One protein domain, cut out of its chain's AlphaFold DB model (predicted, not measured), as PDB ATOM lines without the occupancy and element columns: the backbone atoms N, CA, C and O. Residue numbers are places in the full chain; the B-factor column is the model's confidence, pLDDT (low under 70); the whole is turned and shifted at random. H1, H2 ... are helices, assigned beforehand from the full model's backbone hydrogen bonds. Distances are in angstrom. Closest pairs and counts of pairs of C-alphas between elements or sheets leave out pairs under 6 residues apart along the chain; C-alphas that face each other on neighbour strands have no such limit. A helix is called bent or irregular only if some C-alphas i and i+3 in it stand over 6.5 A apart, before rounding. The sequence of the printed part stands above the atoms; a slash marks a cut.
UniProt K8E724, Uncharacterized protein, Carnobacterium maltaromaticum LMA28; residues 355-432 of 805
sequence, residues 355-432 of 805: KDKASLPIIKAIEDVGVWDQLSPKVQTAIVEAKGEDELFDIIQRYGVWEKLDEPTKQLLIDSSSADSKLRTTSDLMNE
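This is residues 355 to 432 of the 805 residues of an uncharacterized protein of Carnobacterium maltaromaticum LMA28 (UniProt K8E724). Five helices stand in two layers: H2, H3 and H5 make a row, and H1 and H4, side by side and running opposite ways, make the other layer. H1, H3, H5 and H4 form a loosely joined bundle, helices grouped together, and the end of H5, residues 427 to 432, sticks out free. The printed part has 78 residues with five named helices, H1 to H5 in chain order, and no named strand; its class is all helix. It is compact, with a radius of gyration of the C-alphas of 11.5 A, and spans 31 by 22 by 19 A.

Begin with H1, residues 357 to 368; its residues 359 to 363 alone touch H2, residues 377 to 384, closest at the C-alphas of Ser 359 and Val 384, 7.4 A. With residues 357 to 359 alone, H1 touches H3, residues 388 to 398, at a steep tilt of 40 degrees; the closest C-alphas, of Ala 358 and Gly 388, are 5.9 A apart. H2 and H3 are a hairpin at 29 degrees, closest at the C-alphas of Ile 383 and Leu 392, 5.9 A. H4, residues 407 to 416, only just touches H1, with 3 pairs of C-alphas within 8 A, the closest those of Ile 362 and Leu 413, 6.5 A. H4 and H5, residues 419 to 432, are a hairpin; H3 and H4 are apart. Every O i to N i+4 pair is within hydrogen-bond range in H2, H3, H4 and H5; in H1, 6 of 8 are.

Find C-alpha 357 at (160.146, 158.326, 158.099), where H1 begins; it runs 17.5 A and is irregular, but only just, with C-alphas 358 and 361 at 6.9 A. H2 is 10.4 A long, H3 15.7 A and H4 14.1 A. H5 runs 19.9 A to C-alpha 432 at (134.513, 141.956, 161.319).

The C-alphas farthest apart, of Lys 355 and Asn 431, are 31.2 A apart. The printed part has no cut and no long link. Look for low confidence, pLDDT under 70, at residues 415 to 432.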
ATOM      1  N   LYS A 355     159.393 157.494 151.706       93.62
ATOM      2  CA  LYS A 355     158.779 158.806 151.489       93.62
ATOM      3  C   LYS A 355     158.500 159.547 152.793       93.62
ATOM      4  O   LYS A 355     158.651 160.769 152.841       93.62
ATOM      5  N   ASP A 356     158.098 158.812 153.823       90.06
ATOM      6  CA  ASP A 356     157.875 159.330 155.167       90.06
ATOM      7  C   ASP A 356     158.568 158.438 156.199       90.06
ATOM      8  O   ASP A 356     158.325 157.234 156.267       90.06
ATOM      9  N   LYS A 357     159.407 159.032 157.046       88.12
ATOM     10  CA  LYS A 357     160.146 158.326 158.099       88.12
ATOM     11  C   LYS A 357     159.226 157.683 159.140       88.12
ATOM     12  O   LYS A 357     159.621 156.691 159.748       88.12
ATOM     13  N   ALA A 358     158.008 158.203 159.315       82.50
ATOM     14  CA  ALA A 358     156.997 157.613 160.193       82.50
ATOM     15  C   ALA A 358     156.545 156.216 159.729       82.50
ATOM     16  O   ALA A 358     156.061 155.430 160.535       82.50
ATOM     17  N   SER A 359     156.761 155.863 158.455       85.50
ATOM     18  CA  SER A 359     156.462 154.522 157.936       85.50
ATOM     19  C   SER A 359     157.450 153.446 158.403       85.50
ATOM     20  O   SER A 359     157.092 152.270 158.451       85.50
ATOM     21  N   LEU A 360     158.684 153.811 158.779       87.81
ATOM     22  CA  LEU A 360     159.760 152.847 159.051       87.81
ATOM     23  C   LEU A 360     159.467 151.868 160.190       87.81
ATOM     24  O   LEU A 360     159.757 150.686 160.006       87.81
ATOM     25  N   PRO A 361     158.920 152.280 161.352       85.31
ATOM     26  CA  PRO A 361     158.614 151.337 162.425       85.31
ATOM     27  C   PRO A 361     157.596 150.282 161.986       85.31
ATOM     28  O   PRO A 361     157.719 149.116 162.350       85.31
ATOM     29  N   ILE A 362     156.629 150.689 161.160       83.62
ATOM     30  CA  ILE A 362     155.578 149.822 160.627       83.62
ATOM     31  C   ILE A 362     156.166 148.865 159.586       83.62
ATOM     32  O   ILE A 362     155.942 147.661 159.668       83.62
ATOM     33  N   ILE A 363     156.977 149.377 158.655       88.88
ATOM     34  CA  ILE A 363     157.712 148.561 157.677       88.88
ATOM     35  C   ILE A 363     158.565 147.518 158.396       88.88
ATOM     36  O   ILE A 363     158.481 146.337 158.077       88.88
ATOM     37  N   LYS A 364     159.318 147.934 159.417       88.38
ATOM     38  CA  LYS A 364     160.152 147.037 160.214       88.38
ATOM     39  C   LYS A 364     159.329 145.957 160.918       88.38
ATOM     40  O   LYS A 364     159.730 144.804 160.909       88.38
ATOM     41  N   ALA A 365     158.170 146.296 161.480       86.19
ATOM     42  CA  ALA A 365     157.295 145.296 162.091       86.19
ATOM     43  C   ALA A 365     156.819 144.248 161.067       86.19
ATOM     44  O   ALA A 365     156.781 143.063 161.383       86.19
ATOM     45  N   ILE A 366     156.515 144.668 159.831       88.62
ATOM     46  CA  ILE A 366     156.135 143.775 158.721       88.62
ATOM     47  C   ILE A 366     157.327 142.905 158.265       88.62
ATOM     48  O   ILE A 366     157.136 141.737 157.908       88.62
ATOM     49  N   GLU A 367     158.544 143.457 158.270       90.44
ATOM     50  CA  GLU A 367     159.800 142.739 157.997       90.44
ATOM     51  C   GLU A 367     160.094 141.685 159.074       90.44
ATOM     52  O   GLU A 367     160.342 140.528 158.740       90.44
ATOM     53  N   ASP A 368     160.001 142.055 160.355       89.31
ATOM     54  CA  ASP A 368     160.349 141.209 161.504       89.31
ATOM     55  C   ASP A 368     159.463 139.947 161.589       89.31
ATOM     56  O   ASP A 368     159.930 138.886 162.012       89.31
ATOM     57  N   VAL A 369     158.203 140.027 161.140       88.38
ATOM     58  CA  VAL A 369     157.288 138.869 161.053       88.38
ATOM     59  C   VAL A 369     157.382 138.102 159.728       88.38
ATOM     60  O   VAL A 369     156.625 137.157 159.499       88.38
ATOM     61  N   GLY A 370     158.287 138.497 158.828       89.56
ATOM     62  CA  GLY A 370     158.525 137.826 157.545       89.56
ATOM     63  C   GLY A 370     157.389 137.970 156.527       89.56
ATOM     64  O   GLY A 370     157.365 137.257 155.520       89.56
ATOM     65  N   VAL A 371     156.430 138.871 156.764       91.94
ATOM     66  CA  VAL A 371     155.347 139.156 155.810       91.94
ATOM     67  C   VAL A 371     155.874 139.978 154.640       91.94
ATOM     68  O   VAL A 371     155.424 139.768 153.513       91.94
ATOM     69  N   TRP A 372     156.854 140.852 154.885       92.88
ATOM     70  CA  TRP A 372     157.455 141.731 153.879       92.88
ATOM     71  C   TRP A 372     157.929 140.993 152.622       92.88
ATOM     72  O   TRP A 372     157.601 141.397 151.506       92.88
ATOM     73  N   ASP A 373     158.625 139.872 152.798       90.06
ATOM     74  CA  ASP A 373     159.211 139.080 151.705       90.06
ATOM     75  C   ASP A 373     158.168 138.345 150.861       90.06
ATOM     76  O   ASP A 373     158.441 137.902 149.747       90.06
ATOM     77  N   GLN A 374     156.946 138.230 151.381       89.81
ATOM     78  CA  GLN A 374     155.810 137.618 150.695       89.81
ATOM     79  C   GLN A 374     155.008 138.644 149.881       89.81
ATOM     80  O   GLN A 374     154.023 138.285 149.223       89.81
ATOM     81  N   LEU A 375     155.361 139.928 149.968       89.88
ATOM     82  CA  LEU A 375     154.692 141.002 149.248       89.88
ATOM     83  C   LEU A 375     155.267 141.129 147.838       89.88
ATOM     84  O   LEU A 375     156.466 141.010 147.612       89.88
ATOM     85  N   SER A 376     154.401 141.413 146.862       88.31
ATOM     86  CA  SER A 376     154.879 141.736 145.514       88.31
ATOM     87  C   SER A 376     155.672 143.054 145.524       88.31
ATOM     88  O   SER A 376     155.304 143.948 146.297       88.31
ATOM     89  N   PRO A 377     156.643 143.255 144.610       85.12
ATOM     90  CA  PRO A 377     157.406 144.503 144.530       85.12
ATOM     91  C   PRO A 377     156.518 145.748 144.440       85.12
ATOM     92  O   PRO A 377     156.789 146.752 145.082       85.12
ATOM     93  N   LYS A 378     155.382 145.663 143.732       86.75
ATOM     94  CA  LYS A 378     154.405 146.759 143.640       86.75
ATOM     95  C   LYS A 378     153.829 147.163 145.003       86.75
ATOM     96  O   LYS A 378     153.597 148.344 145.241       86.75
ATOM     97  N   VAL A 379     153.560 146.188 145.872       89.94
ATOM     98  CA  VAL A 379     153.016 146.437 147.216       89.94
ATOM     99  C   VAL A 379     154.107 146.985 148.129       89.94
ATOM    100  O   VAL A 379     153.854 147.952 148.837       89.94
ATOM    101  N   GLN A 380     155.321 146.432 148.060       92.44
ATOM    102  CA  GLN A 380     156.465 146.951 148.812       92.44
ATOM    103  C   GLN A 380     156.768 148.407 148.430       92.44
ATOM    104  O   GLN A 380     156.870 149.255 149.311       92.44
ATOM    105  N   THR A 381     156.809 148.730 147.132       91.25
ATOM    106  CA  THR A 381     156.974 150.109 146.646       91.25
ATOM    107  C   THR A 381     155.872 151.021 147.171       91.25
ATOM    108  O   THR A 381     156.173 152.088 147.692       91.25
ATOM    109  N   ALA A 382     154.602 150.604 147.091       89.81
ATOM    110  CA  ALA A 382     153.495 151.414 147.599       89.81
ATOM    111  C   ALA A 382     153.652 151.720 149.099       89.81
ATOM    112  O   ALA A 382     153.426 152.850 149.516       89.81
ATOM    113  N   ILE A 383     154.084 150.736 149.891       91.69
ATOM    114  CA  ILE A 383     154.353 150.912 151.321       91.69
ATOM    115  C   ILE A 383     155.512 151.895 151.559       91.69
ATOM    116  O   ILE A 383     155.370 152.809 152.367       91.69
ATOM    117  N   VAL A 384     156.634 151.745 150.847       93.75
ATOM    118  CA  VAL A 384     157.798 152.647 150.954       93.75
ATOM    119  C   VAL A 384     157.449 154.086 150.546       93.75
ATOM    120  O   VAL A 384     158.005 155.041 151.090       93.75
ATOM    121  N   GLU A 385     156.509 154.256 149.615       93.19
ATOM    122  CA  GLU A 385     156.071 155.557 149.096       93.19
ATOM    123  C   GLU A 385     154.934 156.221 149.874       93.19
ATOM    124  O   GLU A 385     154.568 157.360 149.561       93.19
ATOM    125  N   ALA A 386     154.382 155.539 150.876       92.19
ATOM    126  CA  ALA A 386     153.264 156.041 151.655       92.19
ATOM    127  C   ALA A 386     153.614 157.362 152.362       92.19
ATOM    128  O   ALA A 386     154.666 157.496 152.997       92.19
ATOM    129  N   LYS A 387     152.721 158.354 152.268       89.44
ATOM    130  CA  LYS A 387     152.877 159.650 152.936       89.44
ATOM    131  C   LYS A 387     152.189 159.599 154.293       89.44
ATOM    132  O   LYS A 387     151.015 159.941 154.435       89.44
ATOM    133  N   GLY A 388     152.960 159.190 155.289       82.31
ATOM    134  CA  GLY A 388     152.513 159.109 156.672       82.31
ATOM    135  C   GLY A 388     151.730 157.837 156.979       82.31
ATOM    136  O   GLY A 388     151.534 156.965 156.133       82.31
ATOM    137  N   GLU A 389     151.306 157.735 158.236       76.69
ATOM    138  CA  GLU A 389     150.710 156.520 158.797       76.69
ATOM    139  C   GLU A 389     149.342 156.187 158.195       76.69
ATOM    140  O   GLU A 389     149.074 155.019 157.936       76.69
ATOM    141  N   ASP A 390     148.500 157.187 157.911       75.88
ATOM    142  CA  ASP A 390     147.138 156.953 157.413       75.88
ATOM    143  C   ASP A 390     147.139 156.358 155.989       75.88
ATOM    144  O   ASP A 390     146.443 155.379 155.720       75.88
ATOM    145  N   GLU A 391     147.947 156.909 155.069       84.69
ATOM    146  CA  GLU A 391     148.081 156.360 153.709       84.69
ATOM    147  C   GLU A 391     148.733 154.973 153.744       84.69
ATOM    148  O   GLU A 391     148.310 154.066 153.023       84.69
ATOM    149  N   LEU A 392     149.730 154.784 154.612       85.06
ATOM    150  CA  LEU A 392     150.369 153.490 154.808       85.06
ATOM    151  C   LEU A 392     149.368 152.442 155.298       85.06
ATOM    152  O   LEU A 392     149.344 151.321 154.792       85.06
ATOM    153  N   PHE A 393     148.524 152.813 156.255       80.00
ATOM    154  CA  PHE A 393     147.506 151.939 156.804       80.00
ATOM    155  C   PHE A 393     146.460 151.550 155.746       80.00
ATOM    156  O   PHE A 393     146.179 150.362 155.559       80.00
ATOM    157  N   ASP A 394     145.979 152.522 154.962       82.88
ATOM    158  CA  ASP A 394     145.080 152.275 153.829       82.88
ATOM    159  C   ASP A 394     145.714 151.313 152.799       82.88
ATOM    160  O   ASP A 394     145.028 150.459 152.231       82.88
ATOM    161  N   ILE A 395     147.025 151.417 152.547       84.12
ATOM    162  CA  ILE A 395     147.776 150.516 151.653       84.12
ATOM    163  C   ILE A 395     147.869 149.106 152.249       84.12
ATOM    164  O   ILE A 395     147.590 148.129 151.547       84.12
ATOM    165  N   ILE A 396     148.220 148.992 153.532       84.44
ATOM    166  CA  ILE A 396     148.333 147.717 154.256       84.44
ATOM    167  C   ILE A 396     147.005 146.950 154.219       84.44
ATOM    168  O   ILE A 396     147.003 145.748 153.941       84.44
ATOM    169  N   GLN A 397     145.876 147.628 154.426       83.38
ATOM    170  CA  GLN A 397     144.553 147.011 154.310       83.38
ATOM    171  C   GLN A 397     144.200 146.664 152.860       83.38
ATOM    172  O   GLN A 397     143.854 145.522 152.556       83.38
ATOM    173  N   ARG A 398     144.321 147.630 151.939       83.38
ATOM    174  CA  ARG A 398     143.918 147.470 150.530       83.38
ATOM    175  C   ARG A 398     144.607 146.294 149.848       83.38
ATOM    176  O   ARG A 398     143.998 145.640 149.004       83.38
ATOM    177  N   TYR A 399     145.871 146.047 150.182       83.12
ATOM    178  CA  TYR A 399     146.653 144.950 149.614       83.12
ATOM    179  C   TYR A 399     146.647 143.677 150.474       83.12
ATOM    180  O   TYR A 399     147.402 142.749 150.181       83.12
ATOM    181  N   GLY A 400     145.798 143.610 151.507       83.12
ATOM    182  CA  GLY A 400     145.648 142.434 152.366       83.12
ATOM    183  C   GLY A 400     146.909 142.094 153.161       83.12
ATOM    184  O   GLY A 400     147.116 140.937 153.517       83.12
ATOM    185  N   VAL A 401     147.783 143.077 153.398       87.44
ATOM    186  CA  VAL A 401     148.971 142.915 154.248       87.44
ATOM    187  C   VAL A 401     148.533 142.760 155.700       87.44
ATOM    188  O   VAL A 401     149.085 141.914 156.393       87.44
ATOM    189  N   TRP A 402     147.498 143.500 156.118       84.31
ATOM    190  CA  TRP A 402     146.915 143.427 157.464       84.31
ATOM    191  C   TRP A 402     146.570 141.993 157.879       84.31
ATOM    192  O   TRP A 402     146.999 141.534 158.932       84.31
ATOM    193  N   GLU A 403     145.884 141.249 157.008       84.44
ATOM    194  CA  GLU A 403     145.432 139.876 157.280       84.44
ATOM    195  C   GLU A 403     146.564 138.860 157.428       84.44
ATOM    196  O   GLU A 403     146.367 137.773 157.969       84.44
ATOM    197  N   LYS A 404     147.758 139.198 156.935       84.50
ATOM    198  CA  LYS A 404     148.940 138.340 157.032       84.50
ATOM    199  C   LYS A 404     149.725 138.553 158.324       84.50
ATOM    200  O   LYS A 404     150.592 137.738 158.627       84.50
ATOM    201  N   LEU A 405     149.462 139.640 159.052       83.94
ATOM    202  CA  LEU A 405     150.124 139.944 160.318       83.94
ATOM    203  C   LEU A 405     149.496 139.129 161.452       83.94
ATOM    204  O   LEU A 405     148.293 138.872 161.458       83.94
ATOM    205  N   ASP A 406     150.304 138.736 162.432       83.25
ATOM    206  CA  ASP A 406     149.800 138.116 163.652       83.25
ATOM    207  C   ASP A 406     149.173 139.164 164.587       83.25
ATOM    208  O   ASP A 406     149.496 140.354 164.548       83.25
ATOM    209  N   GLU A 407     148.252 138.722 165.446       78.69
ATOM    210  CA  GLU A 407     147.517 139.610 166.358       78.69
ATOM    211  C   GLU A 407     148.420 140.482 167.254       78.69
ATOM    212  O   GLU A 407     148.132 141.672 167.395       78.69
ATOM    213  N   PRO A 408     149.542 139.979 167.811       81.50
ATOM    214  CA  PRO A 408     150.480 140.826 168.544       81.50
ATOM    215  C   PRO A 408     151.042 141.983 167.707       81.50
ATOM    216  O   PRO A 408     151.144 143.103 168.207       81.50
ATOM    217  N   THR A 409     151.376 141.742 166.436       80.50
ATOM    218  CA  THR A 409     151.916 142.780 165.547       80.50
ATOM    219  C   THR A 409     150.837 143.759 165.124       80.50
ATOM    220  O   THR A 409     151.074 144.964 165.162       80.50
ATOM    221  N   LYS A 410     149.627 143.281 164.810       82.00
ATOM    222  CA  LYS A 410     148.469 144.156 164.565       82.00
ATOM    223  C   LYS A 410     148.227 145.095 165.747       82.00
ATOM    224  O   LYS A 410     148.072 146.299 165.548       82.00
ATOM    225  N   GLN A 411     148.265 144.569 166.973       77.25
ATOM    226  CA  GLN A 411     148.095 145.367 168.186       77.25
ATOM    227  C   GLN A 411     149.211 146.405 168.350       77.25
ATOM    228  O   GLN A 411     148.932 147.557 168.663       77.25
ATOM    229  N   LEU A 412     150.464 146.028 168.081       74.81
ATOM    230  CA  LEU A 412     151.606 146.944 168.141       74.81
ATOM    231  C   LEU A 412     151.468 148.083 167.120       74.81
ATOM    232  O   LEU A 412     151.698 149.244 167.462       74.81
ATOM    233  N   LEU A 413     151.025 147.767 165.898       75.62
ATOM    234  CA  LEU A 413     150.754 148.756 164.854       75.62
ATOM    235  C   LEU A 413     149.627 149.717 165.255       75.62
ATOM    236  O   LEU A 413     149.792 150.928 165.113       75.62
ATOM    237  N   ILE A 414     148.531 149.202 165.823       74.06
ATOM    238  CA  ILE A 414     147.434 150.015 166.375       74.06
ATOM    239  C   ILE A 414     147.941 150.904 167.509       74.06
ATOM    240  O   ILE A 414     147.628 152.088 167.567       74.06
ATOM    241  N   ASP A 415     148.744 150.376 168.424       67.94
ATOM    242  CA  ASP A 415     149.228 151.152 169.562       67.94
ATOM    243  C   ASP A 415     150.198 152.260 169.134       67.94
ATOM    244  O   ASP A 415     150.209 153.332 169.751       67.94
ATOM    245  N   SER A 416     150.938 152.039 168.049       62.66
ATOM    246  CA  SER A 416     151.864 153.013 167.470       62.66
ATOM    247  C   SER A 416     151.215 154.084 166.583       62.66
ATOM    248  O   SER A 416     151.849 155.110 166.371       62.66
ATOM    249  N   SER A 417     149.983 153.882 166.096       66.62
ATOM    250  CA  SER A 417     149.375 154.749 165.076       66.62
ATOM    251  C   SER A 417     148.668 155.996 165.626       66.62
ATOM    252  O   SER A 417     148.376 156.117 166.821       66.62
ATOM    253  N   SER A 418     148.372 156.953 164.744       66.75
ATOM    254  CA  SER A 418     147.550 158.133 165.046       66.75
ATOM    255  C   SER A 418     146.165 157.767 165.619       66.75
ATOM    256  O   SER A 418     145.613 156.703 165.346       66.75
ATOM    257  N   ALA A 419     145.552 158.663 166.404       57.78
ATOM    258  CA  ALA A 419     144.224 158.420 166.985       57.78
ATOM    259  C   ALA A 419     143.141 158.149 165.920       57.78
ATOM    260  O   ALA A 419     142.266 157.311 166.135       57.78
ATOM    261  N   ASP A 420     143.223 158.812 164.766       56.97
ATOM    262  CA  ASP A 420     142.314 158.605 163.638       56.97
ATOM    263  C   ASP A 420     142.530 157.237 162.970       56.97
ATOM    264  O   ASP A 420     141.558 156.529 162.693       56.97
ATOM    265  N   SER A 421     143.787 156.813 162.799       63.97
ATOM    266  CA  SER A 421     144.135 155.462 162.338       63.97
ATOM    267  C   SER A 421     143.631 154.383 163.306       63.97
ATOM    268  O   SER A 421     142.982 153.427 162.877       63.97
ATOM    269  N   LYS A 422     143.807 154.579 164.622       64.19
ATOM    270  CA  LYS A 422     143.283 153.675 165.668       64.19
ATOM    271  C   LYS A 422     141.768 153.513 165.606       64.19
ATOM    272  O   LYS A 422     141.249 152.400 165.753       64.19
ATOM    273  N   LEU A 423     141.047 154.616 165.407       56.69
ATOM    274  CA  LEU A 423     139.588 154.610 165.301       56.69
ATOM    275  C   LEU A 423     139.116 153.834 164.067       56.69
ATOM    276  O   LEU A 423     138.169 153.056 164.186       56.69
ATOM    277  N   ARG A 424     139.801 153.978 162.924       63.53
ATOM    278  CA  ARG A 424     139.530 153.183 161.712       63.53
ATOM    279  C   ARG A 424     139.732 151.689 161.963       63.53
ATOM    280  O   ARG A 424     138.780 150.933 161.799       63.53
ATOM    281  N   THR A 425     140.891 151.277 162.491       64.12
ATOM    282  CA  THR A 425     141.153 149.864 162.844       64.12
ATOM    283  C   THR A 425     140.118 149.284 163.793       64.12
ATOM    284  O   THR A 425     139.657 148.164 163.600       64.12
ATOM    285  N   THR A 426     139.737 150.044 164.823       55.38
ATOM    286  CA  THR A 426     138.768 149.582 165.823       55.38
ATOM    287  C   THR A 426     137.385 149.425 165.196       55.38
ATOM    288  O   THR A 426     136.684 148.463 165.491       55.38
ATOM    289  N   SER A 427     136.997 150.346 164.307       57.88
ATOM    290  CA  SER A 427     135.749 150.252 163.548       57.88
ATOM    291  C   SER A 427     135.736 149.029 162.627       57.88
ATOM    292  O   SER A 427     134.727 148.330 162.567       57.88
ATOM    293  N   ASP A 428     136.839 148.737 161.944       63.69
ATOM    294  CA  ASP A 428     136.939 147.590 161.036       63.69
ATOM    295  C   ASP A 428     136.924 146.256 161.793       63.69
ATOM    296  O   ASP A 428     136.139 145.377 161.445       63.69
ATOM    297  N   LEU A 429     137.674 146.147 162.897       59.28
ATOM    298  CA  LEU A 429     137.623 144.997 163.812       59.28
ATOM    299  C   LEU A 429     136.218 144.793 164.391       59.28
ATOM    300  O   LEU A 429     135.748 143.664 164.504       59.28
ATOM    301  N   MET A 430     135.521 145.878 164.745       51.41
ATOM    302  CA  MET A 430     134.140 145.810 165.226       51.41
ATOM    303  C   MET A 430     133.198 145.310 164.123       51.41
ATOM    304  O   MET A 430     132.300 144.517 164.395       51.41
ATOM    305  N   ASN A 431     133.394 145.741 162.877       57.94
ATOM    306  CA  ASN A 431     132.604 145.285 161.734       57.94
ATOM    307  C   ASN A 431     132.879 143.813 161.390       57.94
ATOM    308  O   ASN A 431     131.938 143.083 161.082       57.94
ATOM    309  N   GLU A 432     134.128 143.358 161.498       56.16
ATOM    310  CA  GLU A 432     134.513 141.956 161.319       56.16
ATOM    311  C   GLU A 432     133.960 141.069 162.449       56.16
ATOM    312  O   GLU A 432     133.327 140.046 162.183       56.16
TER     313      GLU A 432